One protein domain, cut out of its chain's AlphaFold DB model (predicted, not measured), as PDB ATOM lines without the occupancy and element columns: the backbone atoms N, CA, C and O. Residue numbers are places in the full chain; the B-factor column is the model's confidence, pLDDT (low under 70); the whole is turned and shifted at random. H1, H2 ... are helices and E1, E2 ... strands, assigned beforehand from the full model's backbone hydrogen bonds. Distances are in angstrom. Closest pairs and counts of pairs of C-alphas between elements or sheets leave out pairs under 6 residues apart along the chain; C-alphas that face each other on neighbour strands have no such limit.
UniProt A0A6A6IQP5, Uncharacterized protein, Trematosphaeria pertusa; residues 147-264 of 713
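This is residues 147 to 264 of the 713 residues of an uncharacterized protein of Trematosphaeria pertusa (UniProt A0A6A6IQP5). Loops with little regular structure join a small sheet, E1 - E2 - E4, to a strand pair, E3 and E5; H2 starts at the sheet, and residues 259 to 264 stick out. Of 118 printed residues, 41 are in named elements, E1 E2 E3 E4 H1 E5 H2, a mixed class; both sheets are antiparallel. It is compact, radius of gyration of the C-alphas 14.5 A, spanning 40 by 39 by 27 A.

Find E1, residues 147 to 149, from C-alpha 147 at (-32.114, 2.553, -44.362); E2 is 158 to 161, E4 192 to 194, E3 175 to 179, E5 234 to 238, H1 220 to 225. H2, 247 to 261, runs 21.2 A to C-alpha 261 at (-23.314, 3.498, -24.736).

In the hairpin E1 and E2, N 147 and O 160 are within hydrogen-bond range, 2.9 A. H2 only grazes this sheet; its closest C-alphas are Phe 159 and Leu 247, 6.9 A. H2 has every O i to N i+4 pair within range; H1 has 0 of 2, and 1 of 3 O i to N i+3.

The printed part has no cut; link E4 to H1 is long; 16 residues are under pLDDT 70.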
ATOM      1  N   GLU A 147     -31.739   2.313 -42.979       90.94
ATOM      2  CA  GLU A 147     -32.114   2.553 -44.362       90.94
ATOM      3  C   GLU A 147     -30.882   2.769 -45.236       90.94
ATOM      4  O   GLU A 147     -29.773   3.004 -44.752       90.94
ATOM      5  N   VAL A 148     -31.100   2.670 -46.541       90.00
ATOM      6  CA  VAL A 148     -30.074   2.907 -47.547       90.00
ATOM      7  C   VAL A 148     -30.254   4.300 -48.117       90.00
ATOM      8  O   VAL A 148     -31.337   4.631 -48.597       90.00
ATOM      9  N   LEU A 149     -29.188   5.093 -48.105       87.38
ATOM     10  CA  LEU A 149     -29.173   6.387 -48.774       87.38
ATOM     11  C   LEU A 149     -28.750   6.191 -50.224       87.38
ATOM     12  O   LEU A 149     -27.647   5.718 -50.504       87.38
ATOM     13  N   SER A 150     -29.643   6.564 -51.139       77.25
ATOM     14  CA  SER A 150     -29.323   6.680 -52.560       77.25
ATOM     15  C   SER A 150     -28.951   8.132 -52.833       77.25
ATOM     16  O   SER A 150     -29.828   8.990 -52.896       77.25
ATOM     17  N   ILE A 151     -27.653   8.415 -52.934       78.75
ATOM     18  CA  ILE A 151     -27.158   9.733 -53.334       78.75
ATOM     19  C   ILE A 151     -27.025   9.721 -54.866       78.75
ATOM     20  O   ILE A 151     -26.465   8.764 -55.403       78.75
ATOM     21  N   PRO A 152     -27.560  10.719 -55.592       73.75
ATOM     22  CA  PRO A 152     -27.381  10.811 -57.039       73.75
ATOM     23  C   PRO A 152     -25.888  10.870 -57.424       73.75
ATOM     24  O   PRO A 152     -25.168  11.754 -56.965       73.75
ATOM     25  N   GLY A 153     -25.431   9.947 -58.280       73.56
ATOM     26  CA  GLY A 153     -24.046   9.854 -58.778       73.56
ATOM     27  C   GLY A 153     -23.347   8.529 -58.430       73.56
ATOM     28  O   GLY A 153     -23.952   7.641 -57.840       73.56
ATOM     29  N   ASP A 154     -22.057   8.398 -58.767       67.38
ATOM     30  CA  ASP A 154     -21.194   7.237 -58.435       67.38
ATOM     31  C   ASP A 154     -20.815   7.166 -56.934       67.38
ATOM     32  O   ASP A 154     -19.763   6.657 -56.538       67.38
ATOM     33  N   THR A 155     -21.659   7.711 -56.057       67.69
ATOM     34  CA  THR A 155     -21.394   7.754 -54.621       67.69
ATOM     35  C   THR A 155     -21.551   6.354 -54.013       67.69
ATOM     36  O   THR A 155     -22.463   5.604 -54.375       67.69
ATOM     37  N   PRO A 156     -20.669   5.950 -53.078       78.88
ATOM     38  CA  PRO A 156     -20.814   4.676 -52.388       78.88
ATOM     39  C   PRO A 156     -22.158   4.614 -51.655       78.88
ATOM     40  O   PRO A 156     -22.592   5.589 -51.050       78.88
ATOM     41  N   ILE A 157     -22.801   3.442 -51.677       86.88
ATOM     42  CA  ILE A 157     -24.025   3.206 -50.899       86.88
ATOM     43  C   ILE A 157     -23.720   3.448 -49.421       86.88
ATOM     44  O   ILE A 157     -22.818   2.808 -48.869       86.88
ATOM     45  N   LEU A 158     -24.504   4.326 -48.803       90.69
ATOM     46  CA  LEU A 158     -24.438   4.607 -47.376       90.69
ATOM     47  C   LEU A 158     -25.621   3.968 -46.653       90.69
ATOM     48  O   LEU A 158     -26.722   3.848 -47.200       90.69
ATOM     49  N   PHE A 159     -25.389   3.587 -45.406       92.50
ATOM     50  CA  PHE A 159     -26.413   3.132 -44.480       92.50
ATOM     51  C   PHE A 159     -26.623   4.190 -43.402       92.50
ATOM     52  O   PHE A 159     -25.651   4.723 -42.877       92.50
ATOM     53  N   ARG A 160     -27.881   4.484 -43.073       92.38
ATOM     54  CA  ARG A 160     -28.257   5.465 -42.045       92.38
ATOM     55  C   ARG A 160     -29.188   4.844 -41.015       92.38
ATOM     56  O   ARG A 160     -30.089   4.084 -41.372       92.38
ATOM     57  N   GLU A 161     -28.971   5.167 -39.745       92.94
ATOM     58  CA  GLU A 161     -29.846   4.723 -38.659       92.94
ATOM     59  C   GLU A 161     -31.208   5.424 -38.707       92.94
ATOM     60  O   GLU A 161     -31.329   6.564 -39.153       92.94
ATOM     61  N   MET A 162     -32.248   4.753 -38.219       93.12
ATOM     62  CA  MET A 162     -33.592   5.322 -38.147       93.12
ATOM     63  C   MET A 162     -34.007   5.522 -36.689       93.12
ATOM     64  O   MET A 162     -34.043   4.564 -35.914       93.12
ATOM     65  N   ARG A 163     -34.363   6.758 -36.318       93.06
ATOM     66  CA  ARG A 163     -34.770   7.145 -34.956       93.06
ATOM     67  C   ARG A 163     -36.152   7.795 -34.953       93.06
ATOM     68  O   ARG A 163     -36.608   8.310 -35.972       93.06
ATOM     69  N   CYS A 164     -36.828   7.717 -33.812       92.69
ATOM     70  CA  CYS A 164     -38.077   8.431 -33.564       92.69
ATOM     71  C   CYS A 164     -37.802   9.917 -33.301       92.69
ATOM     72  O   CYS A 164     -36.992  10.227 -32.444       92.69
ATOM     73  N   GLU A 165     -38.535  10.821 -33.941       94.00
ATOM     74  CA  GLU A 165     -38.386  12.275 -33.800       94.00
ATOM     75  C   GLU A 165     -38.592  12.773 -32.362       94.00
ATOM     76  O   GLU A 165     -37.953  13.724 -31.939       94.00
ATOM     77  N   ILE A 166     -39.489  12.138 -31.602       91.19
ATOM     78  CA  ILE A 166     -39.891  12.629 -30.275       91.19
ATOM     79  C   ILE A 166     -39.026  12.052 -29.158       91.19
ATOM     80  O   ILE A 166     -38.592  12.784 -28.276       91.19
ATOM     81  N   CYS A 167     -38.851  10.728 -29.123       89.00
ATOM     82  CA  CYS A 167     -38.081  10.089 -28.053       89.00
ATOM     83  C   CYS A 167     -36.615   9.876 -28.417       89.00
ATOM     84  O   CYS A 167     -35.857   9.400 -27.580       89.00
ATOM     85  N   GLU A 168     -36.243  10.141 -29.670       90.62
ATOM     86  CA  GLU A 168     -34.932   9.852 -30.243       90.62
ATOM     87  C   GLU A 168     -34.473   8.393 -30.081       90.62
ATOM     88  O   GLU A 168     -33.327   8.062 -30.354       90.62
ATOM     89  N   GLU A 169     -35.322   7.458 -29.671       88.00
ATOM     90  CA  GLU A 169     -34.920   6.055 -29.599       88.00
ATOM     91  C   GLU A 169     -34.875   5.450 -31.014       88.00
ATOM     92  O   GLU A 169     -35.726   5.781 -31.856       88.00
ATOM     93  N   PRO A 170     -33.914   4.553 -31.306       88.19
ATOM     94  CA  PRO A 170     -33.889   3.829 -32.570       88.19
ATOM     95  C   PRO A 170     -35.165   3.020 -32.794       88.19
ATOM     96  O   PRO A 170     -35.660   2.330 -31.895       88.19
ATOM     97  N   LEU A 171     -35.697   3.104 -34.012       87.44
ATOM     98  CA  LEU A 171     -36.913   2.396 -34.399       87.44
ATOM     99  C   LEU A 171     -36.618   0.898 -34.497       87.44
ATOM    100  O   LEU A 171     -35.596   0.499 -35.052       87.44
ATOM    101  N   ARG A 172     -37.511   0.059 -33.966       81.12
ATOM    102  CA  ARG A 172     -37.341  -1.412 -33.958       81.12
ATOM    103  C   ARG A 172     -38.602  -2.164 -34.356       81.12
ATOM    104  O   ARG A 172     -38.544  -3.338 -34.712       81.12
ATOM    105  N   GLU A 173     -39.742  -1.496 -34.276       76.44
ATOM    106  CA  GLU A 173     -41.062  -2.062 -34.498       76.44
ATOM    107  C   GLU A 173     -41.273  -2.468 -35.964       76.44
ATOM    108  O   GLU A 173     -40.703  -1.873 -36.872       76.44
ATOM    109  N   TYR A 174     -42.130  -3.461 -36.232       74.44
ATOM    110  CA  TYR A 174     -42.451  -3.867 -37.614       74.44
ATOM    111  C   TYR A 174     -43.038  -2.749 -38.466       74.44
ATOM    112  O   TYR A 174     -43.014  -2.841 -39.688       74.44
ATOM    113  N   PHE A 175     -43.567  -1.711 -37.838       82.00
ATOM    114  CA  PHE A 175     -43.944  -0.495 -38.515       82.00
ATOM    115  C   PHE A 175     -43.594   0.705 -37.658       82.00
ATOM    116  O   PHE A 175     -43.485   0.635 -36.436       82.00
ATOM    117  N   TYR A 176     -43.472   1.822 -38.336       88.94
ATOM    118  CA  TYR A 176     -43.333   3.137 -37.751       88.94
ATOM    119  C   TYR A 176     -44.247   4.075 -38.527       88.94
ATOM    120  O   TYR A 176     -44.890   3.674 -39.499       88.94
ATOM    121  N   TYR A 177     -44.338   5.314 -38.082       90.00
ATOM    122  CA  TYR A 177     -45.062   6.346 -38.799       90.00
ATOM    123  C   TYR A 177     -44.061   7.252 -39.497       90.00
ATOM    124  O   TYR A 177     -43.088   7.665 -38.873       90.00
ATOM    125  N   GLU A 178     -44.274   7.536 -40.774       93.62
ATOM    126  CA  GLU A 178     -43.426   8.421 -41.572       93.62
ATOM    127  C   GLU A 178     -44.264   9.559 -42.136       93.62
ATOM    128  O   GLU A 178     -45.395   9.342 -42.568       93.62
ATOM    129  N   CYS A 179     -43.724  10.773 -42.109       92.50
ATOM    130  CA  CYS A 179     -44.381  11.914 -42.717       92.50
ATOM    131  C   CYS A 179     -44.377  11.807 -44.249       92.50
ATOM    132  O   CYS A 179     -43.315  11.726 -44.863       92.50
ATOM    133  N   GLU A 180     -45.557  11.898 -44.862       91.69
ATOM    134  CA  GLU A 180     -45.733  11.941 -46.319       91.69
ATOM    135  C   GLU A 180     -45.849  13.367 -46.877       91.69
ATOM    136  O   GLU A 180     -45.737  13.573 -48.080       91.69
ATOM    137  N   GLN A 181     -46.018  14.371 -46.014       90.81
ATOM    138  CA  GLN A 181     -46.149  15.783 -46.408       90.81
ATOM    139  C   GLN A 181     -44.796  16.515 -46.483       90.81
ATOM    140  O   GLN A 181     -44.736  17.741 -46.463       90.81
ATOM    141  N   GLY A 182     -43.687  15.769 -46.529       89.06
ATOM    142  CA  GLY A 182     -42.344  16.326 -46.711       89.06
ATOM    143  C   GLY A 182     -41.710  16.969 -45.471       89.06
ATOM    144  O   GLY A 182     -40.633  17.554 -45.592       89.06
ATOM    145  N   CYS A 183     -42.312  16.848 -44.280       92.44
ATOM    146  CA  CYS A 183     -41.704  17.338 -43.038       92.44
ATOM    147  C   CYS A 183     -40.367  16.629 -42.786       92.44
ATOM    148  O   CYS A 183     -40.296  15.397 -42.815       92.44
ATOM    149  N   LYS A 184     -39.317  17.401 -42.502       91.88
ATOM    150  CA  LYS A 184     -37.956  16.890 -42.304       91.88
ATOM    151  C   LYS A 184     -37.639  16.688 -40.824       91.88
ATOM    152  O   LYS A 184     -38.038  17.491 -39.986       91.88
ATOM    153  N   SER A 185     -36.905  15.618 -40.534       90.00
ATOM    154  CA  SER A 185     -36.372  15.305 -39.209       90.00
ATOM    155  C   SER A 185     -35.433  16.413 -38.724       90.00
ATOM    156  O   SER A 185     -34.575  16.885 -39.475       90.00
ATOM    157  N   SER A 186     -35.578  16.789 -37.456       89.88
ATOM    158  CA  SER A 186     -34.699  17.709 -36.725       89.88
ATOM    159  C   SER A 186     -33.489  17.005 -36.103       89.88
ATOM    160  O   SER A 186     -32.517  17.670 -35.744       89.88
ATOM    161  N   ILE A 187     -33.501  15.667 -36.041       87.94
ATOM    162  CA  ILE A 187     -32.372  14.863 -35.557       87.94
ATOM    163  C   ILE A 187     -31.178  15.025 -36.508       87.94
ATOM    164  O   ILE A 187     -31.198  14.539 -37.640       87.94
ATOM    165  N   SER A 188     -30.125  15.693 -36.033       83.00
ATOM    166  CA  SER A 188     -28.910  15.997 -36.804       83.00
ATOM    167  C   SER A 188     -27.763  15.007 -36.580       83.00
ATOM    168  O   SER A 188     -26.840  14.938 -37.385       83.00
ATOM    169  N   ASN A 189     -27.816  14.210 -35.513       85.69
ATOM    170  CA  ASN A 189     -26.736  13.322 -35.069       85.69
ATOM    171  C   ASN A 189     -26.966  11.844 -35.433       85.69
ATOM    172  O   ASN A 189     -26.628  10.955 -34.650       85.69
ATOM    173  N   LEU A 190     -27.551  11.580 -36.605       88.69
ATOM    174  CA  LEU A 190     -27.789  10.214 -37.074       88.69
ATOM    175  C   LEU A 190     -26.472   9.520 -37.433       88.69
ATOM    176  O   LEU A 190     -25.644  10.074 -38.156       88.69
ATOM    177  N   TYR A 191     -26.295   8.285 -36.972       91.25
ATOM    178  CA  TYR A 191     -25.169   7.450 -37.377       91.25
ATOM    179  C   TYR A 191     -25.290   7.000 -38.837       91.25
ATOM    180  O   TYR A 191     -26.324   6.468 -39.265       91.25
ATOM    181  N   ILE A 192     -24.203   7.196 -39.586       91.62
ATOM    182  CA  ILE A 192     -24.092   6.875 -41.009       91.62
ATOM    183  C   ILE A 192     -22.779   6.138 -41.248       91.62
ATOM    184  O   ILE A 192     -21.738   6.528 -40.719       91.62
ATOM    185  N   GLU A 193     -22.816   5.090 -42.063       92.69
ATOM    186  CA  GLU A 193     -21.618   4.365 -42.486       92.69
ATOM    187  C   GLU A 193     -21.652   4.001 -43.973       92.69
ATOM    188  O   GLU A 193     -22.711   3.925 -44.599       92.69
ATOM    189  N   ASP A 194     -20.479   3.735 -44.539       89.75
ATOM    190  CA  ASP A 194     -20.347   3.170 -45.879       89.75
ATOM    191  C   ASP A 194     -20.490   1.629 -45.886       89.75
ATOM    192  O   ASP A 194     -20.558   0.959 -44.851       89.75
ATOM    193  N   LYS A 195     -20.466   1.015 -47.079       86.88
ATOM    194  CA  LYS A 195     -20.464  -0.458 -47.230       86.88
ATOM    195  C   LYS A 195     -19.326  -1.185 -46.505       86.88
ATOM    196  O   LYS A 195     -19.439  -2.394 -46.286       86.88
ATOM    197  N   LYS A 196     -18.223  -0.499 -46.206       87.88
ATOM    198  CA  LYS A 196     -17.055  -1.056 -45.515       87.88
ATOM    199  C   LYS A 196     -17.182  -0.921 -43.990       87.88
ATOM    200  O   LYS A 196     -16.374  -1.515 -43.285       87.88
ATOM    201  N   GLY A 197     -18.214  -0.235 -43.492       87.88
ATOM    202  CA  GLY A 197     -18.443   0.016 -42.070       87.88
ATOM    203  C   GLY A 197     -17.657   1.209 -41.526       87.88
ATOM    204  O   GLY A 197     -17.496   1.322 -40.313       87.88
ATOM    205  N   ASN A 198     -17.137   2.078 -42.397       90.50
ATOM    206  CA  ASN A 198     -16.502   3.317 -41.964       90.50
ATOM    207  C   ASN A 198     -17.587   4.345 -41.654       90.50
ATOM    208  O   ASN A 198     -18.463   4.575 -42.489       90.50
ATOM    209  N   ALA A 199     -17.512   4.974 -40.480       89.69
ATOM    210  CA  ALA A 199     -18.403   6.074 -40.132       89.69
ATOM    211  C   ALA A 199     -18.205   7.247 -41.106       89.69
ATOM    212  O   ALA A 199     -17.072   7.613 -41.423       89.69
ATOM    213  N   VAL A 200     -19.309   7.829 -41.565       88.19
ATOM    214  CA  VAL A 200     -19.330   8.996 -42.451       88.19
ATOM    215  C   VAL A 200     -19.882  10.178 -41.667       88.19
ATOM    216  O   VAL A 200     -20.884  10.043 -40.966       88.19
ATOM    217  N   ASP A 201     -19.230  11.335 -41.779       82.25
ATOM    218  CA  ASP A 201     -19.723  12.561 -41.157       82.25
ATOM    219  C   ASP A 201     -21.022  13.008 -41.840       82.25
ATOM    220  O   ASP A 201     -21.034  13.447 -42.993       82.25
ATOM    221  N   GLY A 202     -22.133  12.860 -41.119       70.69
ATOM    222  CA  GLY A 202     -23.461  13.224 -41.596       70.69
ATOM    223  C   GLY A 202     -23.698  14.730 -41.687       70.69
ATOM    224  O   GLY A 202     -24.654  15.133 -42.345       70.69
ATOM    225  N   THR A 203     -22.842  15.567 -41.085       69.62
ATOM    226  CA  THR A 203     -22.999  17.034 -41.119       69.62
ATOM    227  C   THR A 203     -22.732  17.631 -42.502       69.62
ATOM    228  O   THR A 203     -23.215  18.720 -42.801       69.62
ATOM    229  N   ALA A 204     -22.021  16.898 -43.366       63.59
ATOM    230  CA  ALA A 204     -21.729  17.286 -44.745       63.59
ATOM    231  C   ALA A 204     -22.812  16.854 -45.757       63.59
ATOM    232  O   ALA A 204     -22.687  17.139 -46.950       63.59
ATOM    233  N   LEU A 205     -23.857  16.143 -45.320       64.44
ATOM    234  CA  LEU A 205     -24.953  15.748 -46.204       64.44
ATOM    235  C   LEU A 205     -25.860  16.954 -46.477       64.44
ATOM    236  O   LEU A 205     -26.282  17.643 -45.554       64.44
ATOM    237  N   LEU A 206     -26.162  17.185 -47.759       65.06
ATOM    238  CA  LEU A 206     -27.055  18.249 -48.234       65.06
ATOM    239  C   LEU A 206     -28.389  18.240 -47.470       65.06
ATOM    240  O   LEU A 206     -28.911  17.166 -47.161       65.06
ATOM    241  N   ASP A 207     -28.983  19.417 -47.239       70.12
ATOM    242  CA  ASP A 207     -30.304  19.547 -46.596       70.12
ATOM    243  C   ASP A 207     -31.386  18.686 -47.283       70.12
ATOM    244  O   ASP A 207     -32.286  18.159 -46.620       70.12
ATOM    245  N   ASP A 208     -31.242  18.441 -48.587       69.25
ATOM    246  CA  ASP A 208     -32.114  17.571 -49.381       69.25
ATOM    247  C   ASP A 208     -32.119  16.108 -48.907       69.25
ATOM    248  O   ASP A 208     -33.116  15.396 -49.069       69.25
ATOM    249  N   LEU A 209     -31.038  15.658 -48.263       76.38
ATOM    250  CA  LEU A 209     -30.876  14.295 -47.761       76.38
ATOM    251  C   LEU A 209     -31.420  14.108 -46.342       76.38
ATOM    252  O   LEU A 209     -31.396  12.977 -45.845       76.38
ATOM    253  N   ARG A 210     -31.948  15.150 -45.681       83.69
ATOM    254  CA  ARG A 210     -32.580  14.989 -44.360       83.69
ATOM    255  C   ARG A 210     -33.731  13.977 -44.435       83.69
ATOM    256  O   ARG A 210     -34.561  14.070 -45.353       83.69
ATOM    257  N   PRO A 211     -33.800  13.014 -43.490       88.56
ATOM    258  CA  PRO A 211     -34.882  12.044 -43.476       88.56
ATOM    259  C   PRO A 211     -36.227  12.737 -43.245       88.56
ATOM    260  O   PRO A 211     -36.270  13.819 -42.648       88.56
ATOM    261  N   PRO A 212     -37.333  12.120 -43.683       92.88
ATOM    262  CA  PRO A 212     -38.648  12.537 -43.228       92.88
ATOM    263  C   PRO A 212     -38.760  12.376 -41.705       92.88
ATOM    264  O   PRO A 212     -38.061  11.558 -41.101       92.88
ATOM    265  N   VAL A 213     -39.664  13.137 -41.089       93.44
ATOM    266  CA  VAL A 213     -40.062  12.911 -39.693       93.44
ATOM    267  C   VAL A 213     -40.579  11.484 -39.551       93.44
ATOM    268  O   VAL A 213     -41.462  11.056 -40.302       93.44
ATOM    269  N   ARG A 214     -40.046  10.754 -38.568       93.88
ATOM    270  CA  ARG A 214     -40.468   9.388 -38.249       93.88
ATOM    271  C   ARG A 214     -40.832   9.259 -36.790       93.88
ATOM    272  O   ARG A 214     -40.143   9.781 -35.928       93.88
ATOM    273  N   LEU A 215     -41.890   8.522 -36.496       91.25
ATOM    274  CA  LEU A 215     -42.392   8.334 -35.144       91.25
ATOM    275  C   LEU A 215     -42.524   6.852 -34.831       91.25
ATOM    276  O   LEU A 215     -43.075   6.077 -35.617       91.25
ATOM    277  N   CYS A 216     -42.046   6.454 -33.653       86.56
ATOM    278  CA  CYS A 216     -42.373   5.142 -33.120       86.56
ATOM    279  C   CYS A 216     -43.865   5.085 -32.757       86.56
ATOM    280  O   CYS A 216     -44.537   6.104 -32.567       86.56
ATOM    281  N   VAL A 217     -44.372   3.866 -32.607       79.81
ATOM    282  CA  VAL A 217     -45.788   3.597 -32.316       79.81
ATOM    283  C   VAL A 217     -46.264   4.279 -31.027       79.81
ATOM    284  O   VAL A 217     -47.411   4.704 -30.940       79.81
ATOM    285  N   ALA A 218     -45.384   4.414 -30.031       78.00
ATOM    286  CA  ALA A 218     -45.712   5.068 -28.764       78.00
ATOM    287  C   ALA A 218     -45.776   6.602 -28.875       78.00
ATOM    288  O   ALA A 218     -46.508   7.246 -28.130       78.00
ATOM    289  N   CYS A 219     -45.018   7.195 -29.799       84.56
ATOM    290  CA  CYS A 219     -44.895   8.645 -29.919       84.56
ATOM    291  C   CYS A 219     -45.872   9.265 -30.925       84.56
ATOM    292  O   CYS A 219     -46.046  10.479 -30.904       84.56
ATOM    293  N   VAL A 220     -46.545   8.473 -31.770       83.19
ATOM    294  CA  VAL A 220     -47.461   8.999 -32.804       83.19
ATOM    295  C   VAL A 220     -48.640   9.802 -32.235       83.19
ATOM    296  O   VAL A 220     -49.170  10.681 -32.904       83.19
ATOM    297  N   THR A 221     -49.049   9.549 -30.991       73.56
ATOM    298  CA  THR A 221     -50.102  10.333 -30.320       73.56
ATOM    299  C   THR A 221     -49.617  11.668 -29.785       73.56
ATOM    300  O   THR A 221     -50.437  12.505 -29.438       73.56
ATOM    301  N   ASN A 222     -48.304  11.864 -29.707       76.75
ATOM    302  CA  ASN A 222     -47.675  13.052 -29.143       76.75
ATOM    303  C   ASN A 222     -47.149  13.983 -30.243       76.75
ATOM    304  O   ASN A 222     -46.236  14.762 -29.986       76.75
ATOM    305  N   THR A 223     -47.690  13.908 -31.465       69.25
ATOM    306  CA  THR A 223     -47.261  14.747 -32.600       69.25
ATOM    307  C   THR A 223     -47.372  16.232 -32.317       69.25
ATOM    308  O   THR A 223     -46.642  17.002 -32.912       69.25
ATOM    309  N   ASP A 224     -48.230  16.633 -31.381       72.56
ATOM    310  CA  ASP A 224     -48.386  18.033 -30.981       72.56
ATOM    311  C   ASP A 224     -47.135  18.579 -30.265       72.56
ATOM    312  O   ASP A 224     -46.995  19.784 -30.093       72.56
ATOM    313  N   ARG A 225     -46.198  17.700 -29.874       77.06
ATOM    314  CA  ARG A 225     -44.853  18.085 -29.423       77.06
ATOM    315  C   ARG A 225     -43.921  18.477 -30.571       77.06
ATOM    316  O   ARG A 225     -42.820  18.943 -30.303       77.06
ATOM    317  N   LEU A 226     -44.318  18.235 -31.818       81.38
ATOM    318  CA  LEU A 226     -43.549  18.601 -33.000       81.38
ATOM    319  C   LEU A 226     -44.096  19.895 -33.587       81.38
ATOM    320  O   LEU A 226     -45.269  19.984 -33.942       81.38
ATOM    321  N   GLU A 227     -43.222  20.879 -33.766       83.19
ATOM    322  CA  GLU A 227     -43.572  22.124 -34.455       83.19
ATOM    323  C   GLU A 227     -43.717  21.895 -35.970       83.19
ATOM    324  O   GLU A 227     -44.544  22.510 -36.640       83.19
ATOM    325  N   GLN A 228     -42.933  20.959 -36.509       84.81
ATOM    326  CA  GLN A 228     -42.749  20.731 -37.939       84.81
ATOM    327  C   GLN A 228     -43.697  19.695 -38.557       84.81
ATOM    328  O   GLN A 228     -43.746  19.596 -39.782       84.81
ATOM    329  N   CYS A 229     -44.416  18.887 -37.768       86.75
ATOM    330  CA  CYS A 229     -45.220  17.777 -38.293       86.75
ATOM    331  C   CYS A 229     -46.494  17.529 -37.483       86.75
ATOM    332  O   CYS A 229     -46.461  17.473 -36.260       86.75
ATOM    333  N   LYS A 230     -47.614  17.287 -38.173       84.62
ATOM    334  CA  LYS A 230     -48.904  16.938 -37.557       84.62
ATOM    335  C   LYS A 230     -49.189  15.446 -37.701       84.62
ATOM    336  O   LYS A 230     -48.717  14.822 -38.649       84.62
ATOM    337  N   ARG A 231     -50.038  14.880 -36.832       80.88
ATOM    338  CA  ARG A 231     -50.457  13.463 -36.911       80.88
ATOM    339  C   ARG A 231     -51.003  13.064 -38.277       80.88
ATOM    340  O   ARG A 231     -50.713  11.977 -38.751       80.88
ATOM    341  N   GLN A 232     -51.768  13.953 -38.906       82.81
ATOM    342  CA  GLN A 232     -52.384  13.727 -40.218       82.81
ATOM    343  C   GLN A 232     -51.361  13.622 -41.354       82.81
ATOM    344  O   GLN A 232     -51.682  13.099 -42.411       82.81
ATOM    345  N   HIS A 233     -50.132  14.108 -41.157       87.44
ATOM    346  CA  HIS A 233     -49.080  13.971 -42.161       87.44
ATOM    347  C   HIS A 233     -48.449  12.576 -42.143       87.44
ATOM    348  O   HIS A 233     -47.728  12.219 -43.071       87.44
ATOM    349  N   CYS A 234     -48.652  11.821 -41.063       87.25
ATOM    350  CA  CYS A 234     -47.937  10.592 -40.789       87.25
ATOM    351  C   CYS A 234     -48.715   9.367 -41.275       87.25
ATOM    352  O   CYS A 234     -49.825   9.101 -40.810       87.25
ATOM    353  N   ARG A 235     -48.076   8.551 -42.111       90.12
ATOM    354  CA  ARG A 235     -48.589   7.256 -42.564       90.12
ATOM    355  C   ARG A 235     -47.868   6.107 -41.875       90.12
ATOM    356  O   ARG A 235     -46.661   6.161 -41.650       90.12
ATOM    357  N   LYS A 236     -48.602   5.040 -41.559       88.44
ATOM    358  CA  LYS A 236     -48.051   3.777 -41.060       88.44
ATOM    359  C   LYS A 236     -47.251   3.085 -42.172       88.44
ATOM    360  O   LYS A 236     -47.812   2.630 -43.164       88.44
ATOM    361  N   VAL A 237     -45.944   2.948 -41.976       86.25
ATOM    362  CA  VAL A 237     -45.021   2.266 -42.889       86.25
ATOM    363  C   VAL A 237     -44.651   0.909 -42.312       86.25
ATOM    364  O   VAL A 237     -44.001   0.836 -41.270       86.25
ATOM    365  N   ILE A 238     -45.037  -0.173 -42.992       79.31
ATOM    366  CA  ILE A 238     -44.603  -1.529 -42.634       79.31
ATOM    367  C   ILE A 238     -43.165  -1.714 -43.115       79.31
ATOM    368  O   ILE A 238     -42.876  -1.698 -44.311       79.31
ATOM    369  N   HIS A 239     -42.255  -1.916 -42.169       75.75
ATOM    370  CA  HIS A 239     -40.856  -2.162 -42.448       75.75
ATOM    371  C   HIS A 239     -40.673  -3.555 -43.061       75.75
ATOM    372  O   HIS A 239     -40.627  -4.570 -42.358       75.75
ATOM    373  N   SER A 240     -40.533  -3.615 -44.385       67.19
ATOM    374  CA  SER A 240     -40.131  -4.838 -45.073       67.19
ATOM    375  C   SER A 240     -38.611  -5.010 -44.995       67.19
ATOM    376  O   SER A 240     -37.834  -4.067 -45.163       67.19
ATOM    377  N   ARG A 241     -38.148  -6.236 -44.716       62.31
ATOM    378  CA  ARG A 241     -36.719  -6.561 -44.803       62.31
ATOM    379  C   ARG A 241     -36.329  -6.617 -46.274       62.31
ATOM    380  O   ARG A 241     -36.383  -7.679 -46.887       62.31
ATOM    381  N   VAL A 242     -35.920  -5.488 -46.836       62.16
ATOM    382  CA  VAL A 242     -35.279  -5.493 -48.151       62.16
ATOM    383  C   VAL A 242     -33.925  -6.185 -47.993       62.16
ATOM    384  O   VAL A 242     -33.118  -5.801 -47.143       62.16
ATOM    385  N   GLY A 243     -33.687  -7.237 -48.779       70.12
ATOM    386  CA  GLY A 243     -32.460  -8.039 -48.763       70.12
ATOM    387  C   GLY A 243     -31.253  -7.298 -49.340       70.12
ATOM    388  O   GLY A 243     -30.638  -7.763 -50.295       70.12
ATOM    389  N   ILE A 244     -30.917  -6.129 -48.793       81.62
ATOM    390  CA  ILE A 244     -29.799  -5.318 -49.269       81.62
ATOM    391  C   ILE A 244     -28.511  -5.803 -48.606       81.62
ATOM    392  O   ILE A 244     -28.371  -5.805 -47.379       81.62
ATOM    393  N   LYS A 245     -27.541  -6.200 -49.434       83.19
ATOM    394  CA  LYS A 245     -26.221  -6.648 -48.979       83.19
ATOM    395  C   LYS A 245     -25.561  -5.562 -48.120       83.19
ATOM    396  O   LYS A 245     -25.367  -4.442 -48.581       83.19
ATOM    397  N   GLY A 246     -25.188  -5.916 -46.892       83.50
ATOM    398  CA  GLY A 246     -24.538  -5.020 -45.926       83.50
ATOM    399  C   GLY A 246     -25.480  -4.423 -44.878       83.50
ATOM    400  O   GLY A 246     -25.044  -4.218 -43.749       83.50
ATOM    401  N   LEU A 247     -26.777  -4.273 -45.174       86.62
ATOM    402  CA  LEU A 247     -27.732  -3.649 -44.252       86.62
ATOM    403  C   LEU A 247     -27.921  -4.459 -42.958       86.62
ATOM    404  O   LEU A 247     -28.012  -3.891 -41.878       86.62
ATOM    405  N   SER A 248     -27.916  -5.793 -43.030       84.00
ATOM    406  CA  SER A 248     -27.970  -6.633 -41.820       84.00
ATOM    407  C   SER A 248     -26.742  -6.446 -40.923       84.00
ATOM    408  O   SER A 248     -26.871  -6.459 -39.702       84.00
ATOM    409  N   ASN A 249     -25.560  -6.259 -41.519       86.75
ATOM    410  CA  ASN A 249     -24.322  -6.052 -40.768       86.75
ATOM    411  C   ASN A 249     -24.301  -4.663 -40.123       86.75
ATOM    412  O   ASN A 249     -23.887  -4.539 -38.974       86.75
ATOM    413  N   PHE A 250     -24.793  -3.647 -40.839       89.75
ATOM    414  CA  PHE A 250     -24.987  -2.303 -40.299       89.75
ATOM    415  C   PHE A 250     -25.852  -2.320 -39.042       89.75
ATOM    416  O   PHE A 250     -25.448  -1.844 -37.985       89.75
ATOM    417  N   ARG A 251     -27.036  -2.931 -39.131       87.75
ATOM    418  CA  ARG A 251     -27.976  -2.966 -38.010       87.75
ATOM    419  C   ARG A 251     -27.408  -3.741 -36.813       87.75
ATOM    420  O   ARG A 251     -27.575  -3.314 -35.673       87.75
ATOM    421  N   ALA A 252     -26.672  -4.827 -37.059       83.50
ATOM    422  CA  ALA A 252     -25.962  -5.548 -36.004       83.50
ATOM    423  C   ALA A 252     -24.922  -4.662 -35.289       83.50
ATOM    424  O   ALA A 252     -24.845  -4.694 -34.061       83.50
ATOM    425  N   ARG A 253     -24.177  -3.825 -36.031       86.88
ATOM    426  CA  ARG A 253     -23.237  -2.846 -35.454       86.88
ATOM    427  C   ARG A 253     -23.935  -1.741 -34.670       86.88
ATOM    428  O   ARG A 253     -23.484  -1.419 -33.575       86.88
ATOM    429  N   LEU A 254     -25.034  -1.185 -35.187       85.75
ATOM    430  CA  LEU A 254     -25.847  -0.201 -34.461       85.75
ATOM    431  C   LEU A 254     -26.245  -0.733 -33.079       85.75
ATOM    432  O   LEU A 254     -26.037  -0.064 -32.068       85.75
ATOM    433  N   ARG A 255     -26.730  -1.979 -33.036       81.31
ATOM    434  CA  ARG A 255     -27.068  -2.663 -31.788       81.31
ATOM    435  C   ARG A 255     -25.864  -2.751 -30.842       81.31
ATOM    436  O   ARG A 255     -25.992  -2.461 -29.654       81.31
ATOM    437  N   ASP A 256     -24.695  -3.140 -31.347       80.25
ATOM    438  CA  ASP A 256     -23.478  -3.236 -30.531       80.25
ATOM    439  C   ASP A 256     -23.040  -1.872 -29.966       80.25
ATOM    440  O   ASP A 256     -22.629  -1.790 -28.804       80.25
ATOM    441  N   MET A 257     -23.189  -0.789 -30.734       80.75
ATOM    442  CA  MET A 257     -22.895   0.570 -30.267       80.75
ATOM    443  C   MET A 257     -23.846   1.037 -29.164       80.75
ATOM    444  O   MET A 257     -23.402   1.638 -28.184       80.75
ATOM    445  N   GLU A 258     -25.144   0.763 -29.283       75.56
ATOM    446  CA  GLU A 258     -26.110   1.079 -28.225       75.56
ATOM    447  C   GLU A 258     -25.775   0.350 -26.920       75.56
ATOM    448  O   GLU A 258     -25.882   0.932 -25.836       75.56
ATOM    449  N   PHE A 259     -25.322  -0.905 -27.009       69.38
ATOM    450  CA  PHE A 259     -24.857  -1.649 -25.839       69.38
ATOM    451  C   PHE A 259     -23.620  -1.024 -25.199       69.38
ATOM    452  O   PHE A 259     -23.540  -0.972 -23.971       69.38
ATOM    453  N   ALA A 260     -22.679  -0.536 -26.008       72.12
ATOM    454  CA  ALA A 260     -21.499   0.156 -25.504       72.12
ATOM    455  C   ALA A 260     -21.869   1.469 -24.788       72.12
ATOM    456  O   ALA A 260     -21.333   1.754 -23.718       72.12
ATOM    457  N   LYS A 261     -22.831   2.235 -25.329       69.19
ATOM    458  CA  LYS A 261     -23.314   3.498 -24.736       69.19
ATOM    459  C   LYS A 261     -24.130   3.295 -23.453       69.19
ATOM    460  O   LYS A 261     -24.060   4.122 -22.552       69.19
ATOM    461  N   GLY A 262     -24.891   2.203 -23.347       60.69
ATOM    462  CA  GLY A 262     -25.808   1.941 -22.229       60.69
ATOM    463  C   GLY A 262     -25.161   1.547 -20.894       60.69
ATOM    464  O   GLY A 262     -25.884   1.212 -19.959       60.69
ATOM    465  N   GLY A 263     -23.827   1.522 -20.783       48.81
ATOM    466  CA  GLY A 263     -23.130   1.269 -19.514       48.81
ATOM    467  C   GLY A 263     -23.342  -0.128 -18.909       48.81
ATOM    468  O   GLY A 263     -22.989  -0.345 -17.749       48.81
ATOM    469  N   SER A 264     -23.890  -1.096 -19.658       50.84
ATOM    470  CA  SER A 264     -24.071  -2.474 -19.179       50.84
ATOM    471  C   SER A 264     -22.727  -3.211 -19.147       50.84
ATOM    472  O   SER A 264     -22.410  -4.059 -19.976       50.84
TER     473      SER A 264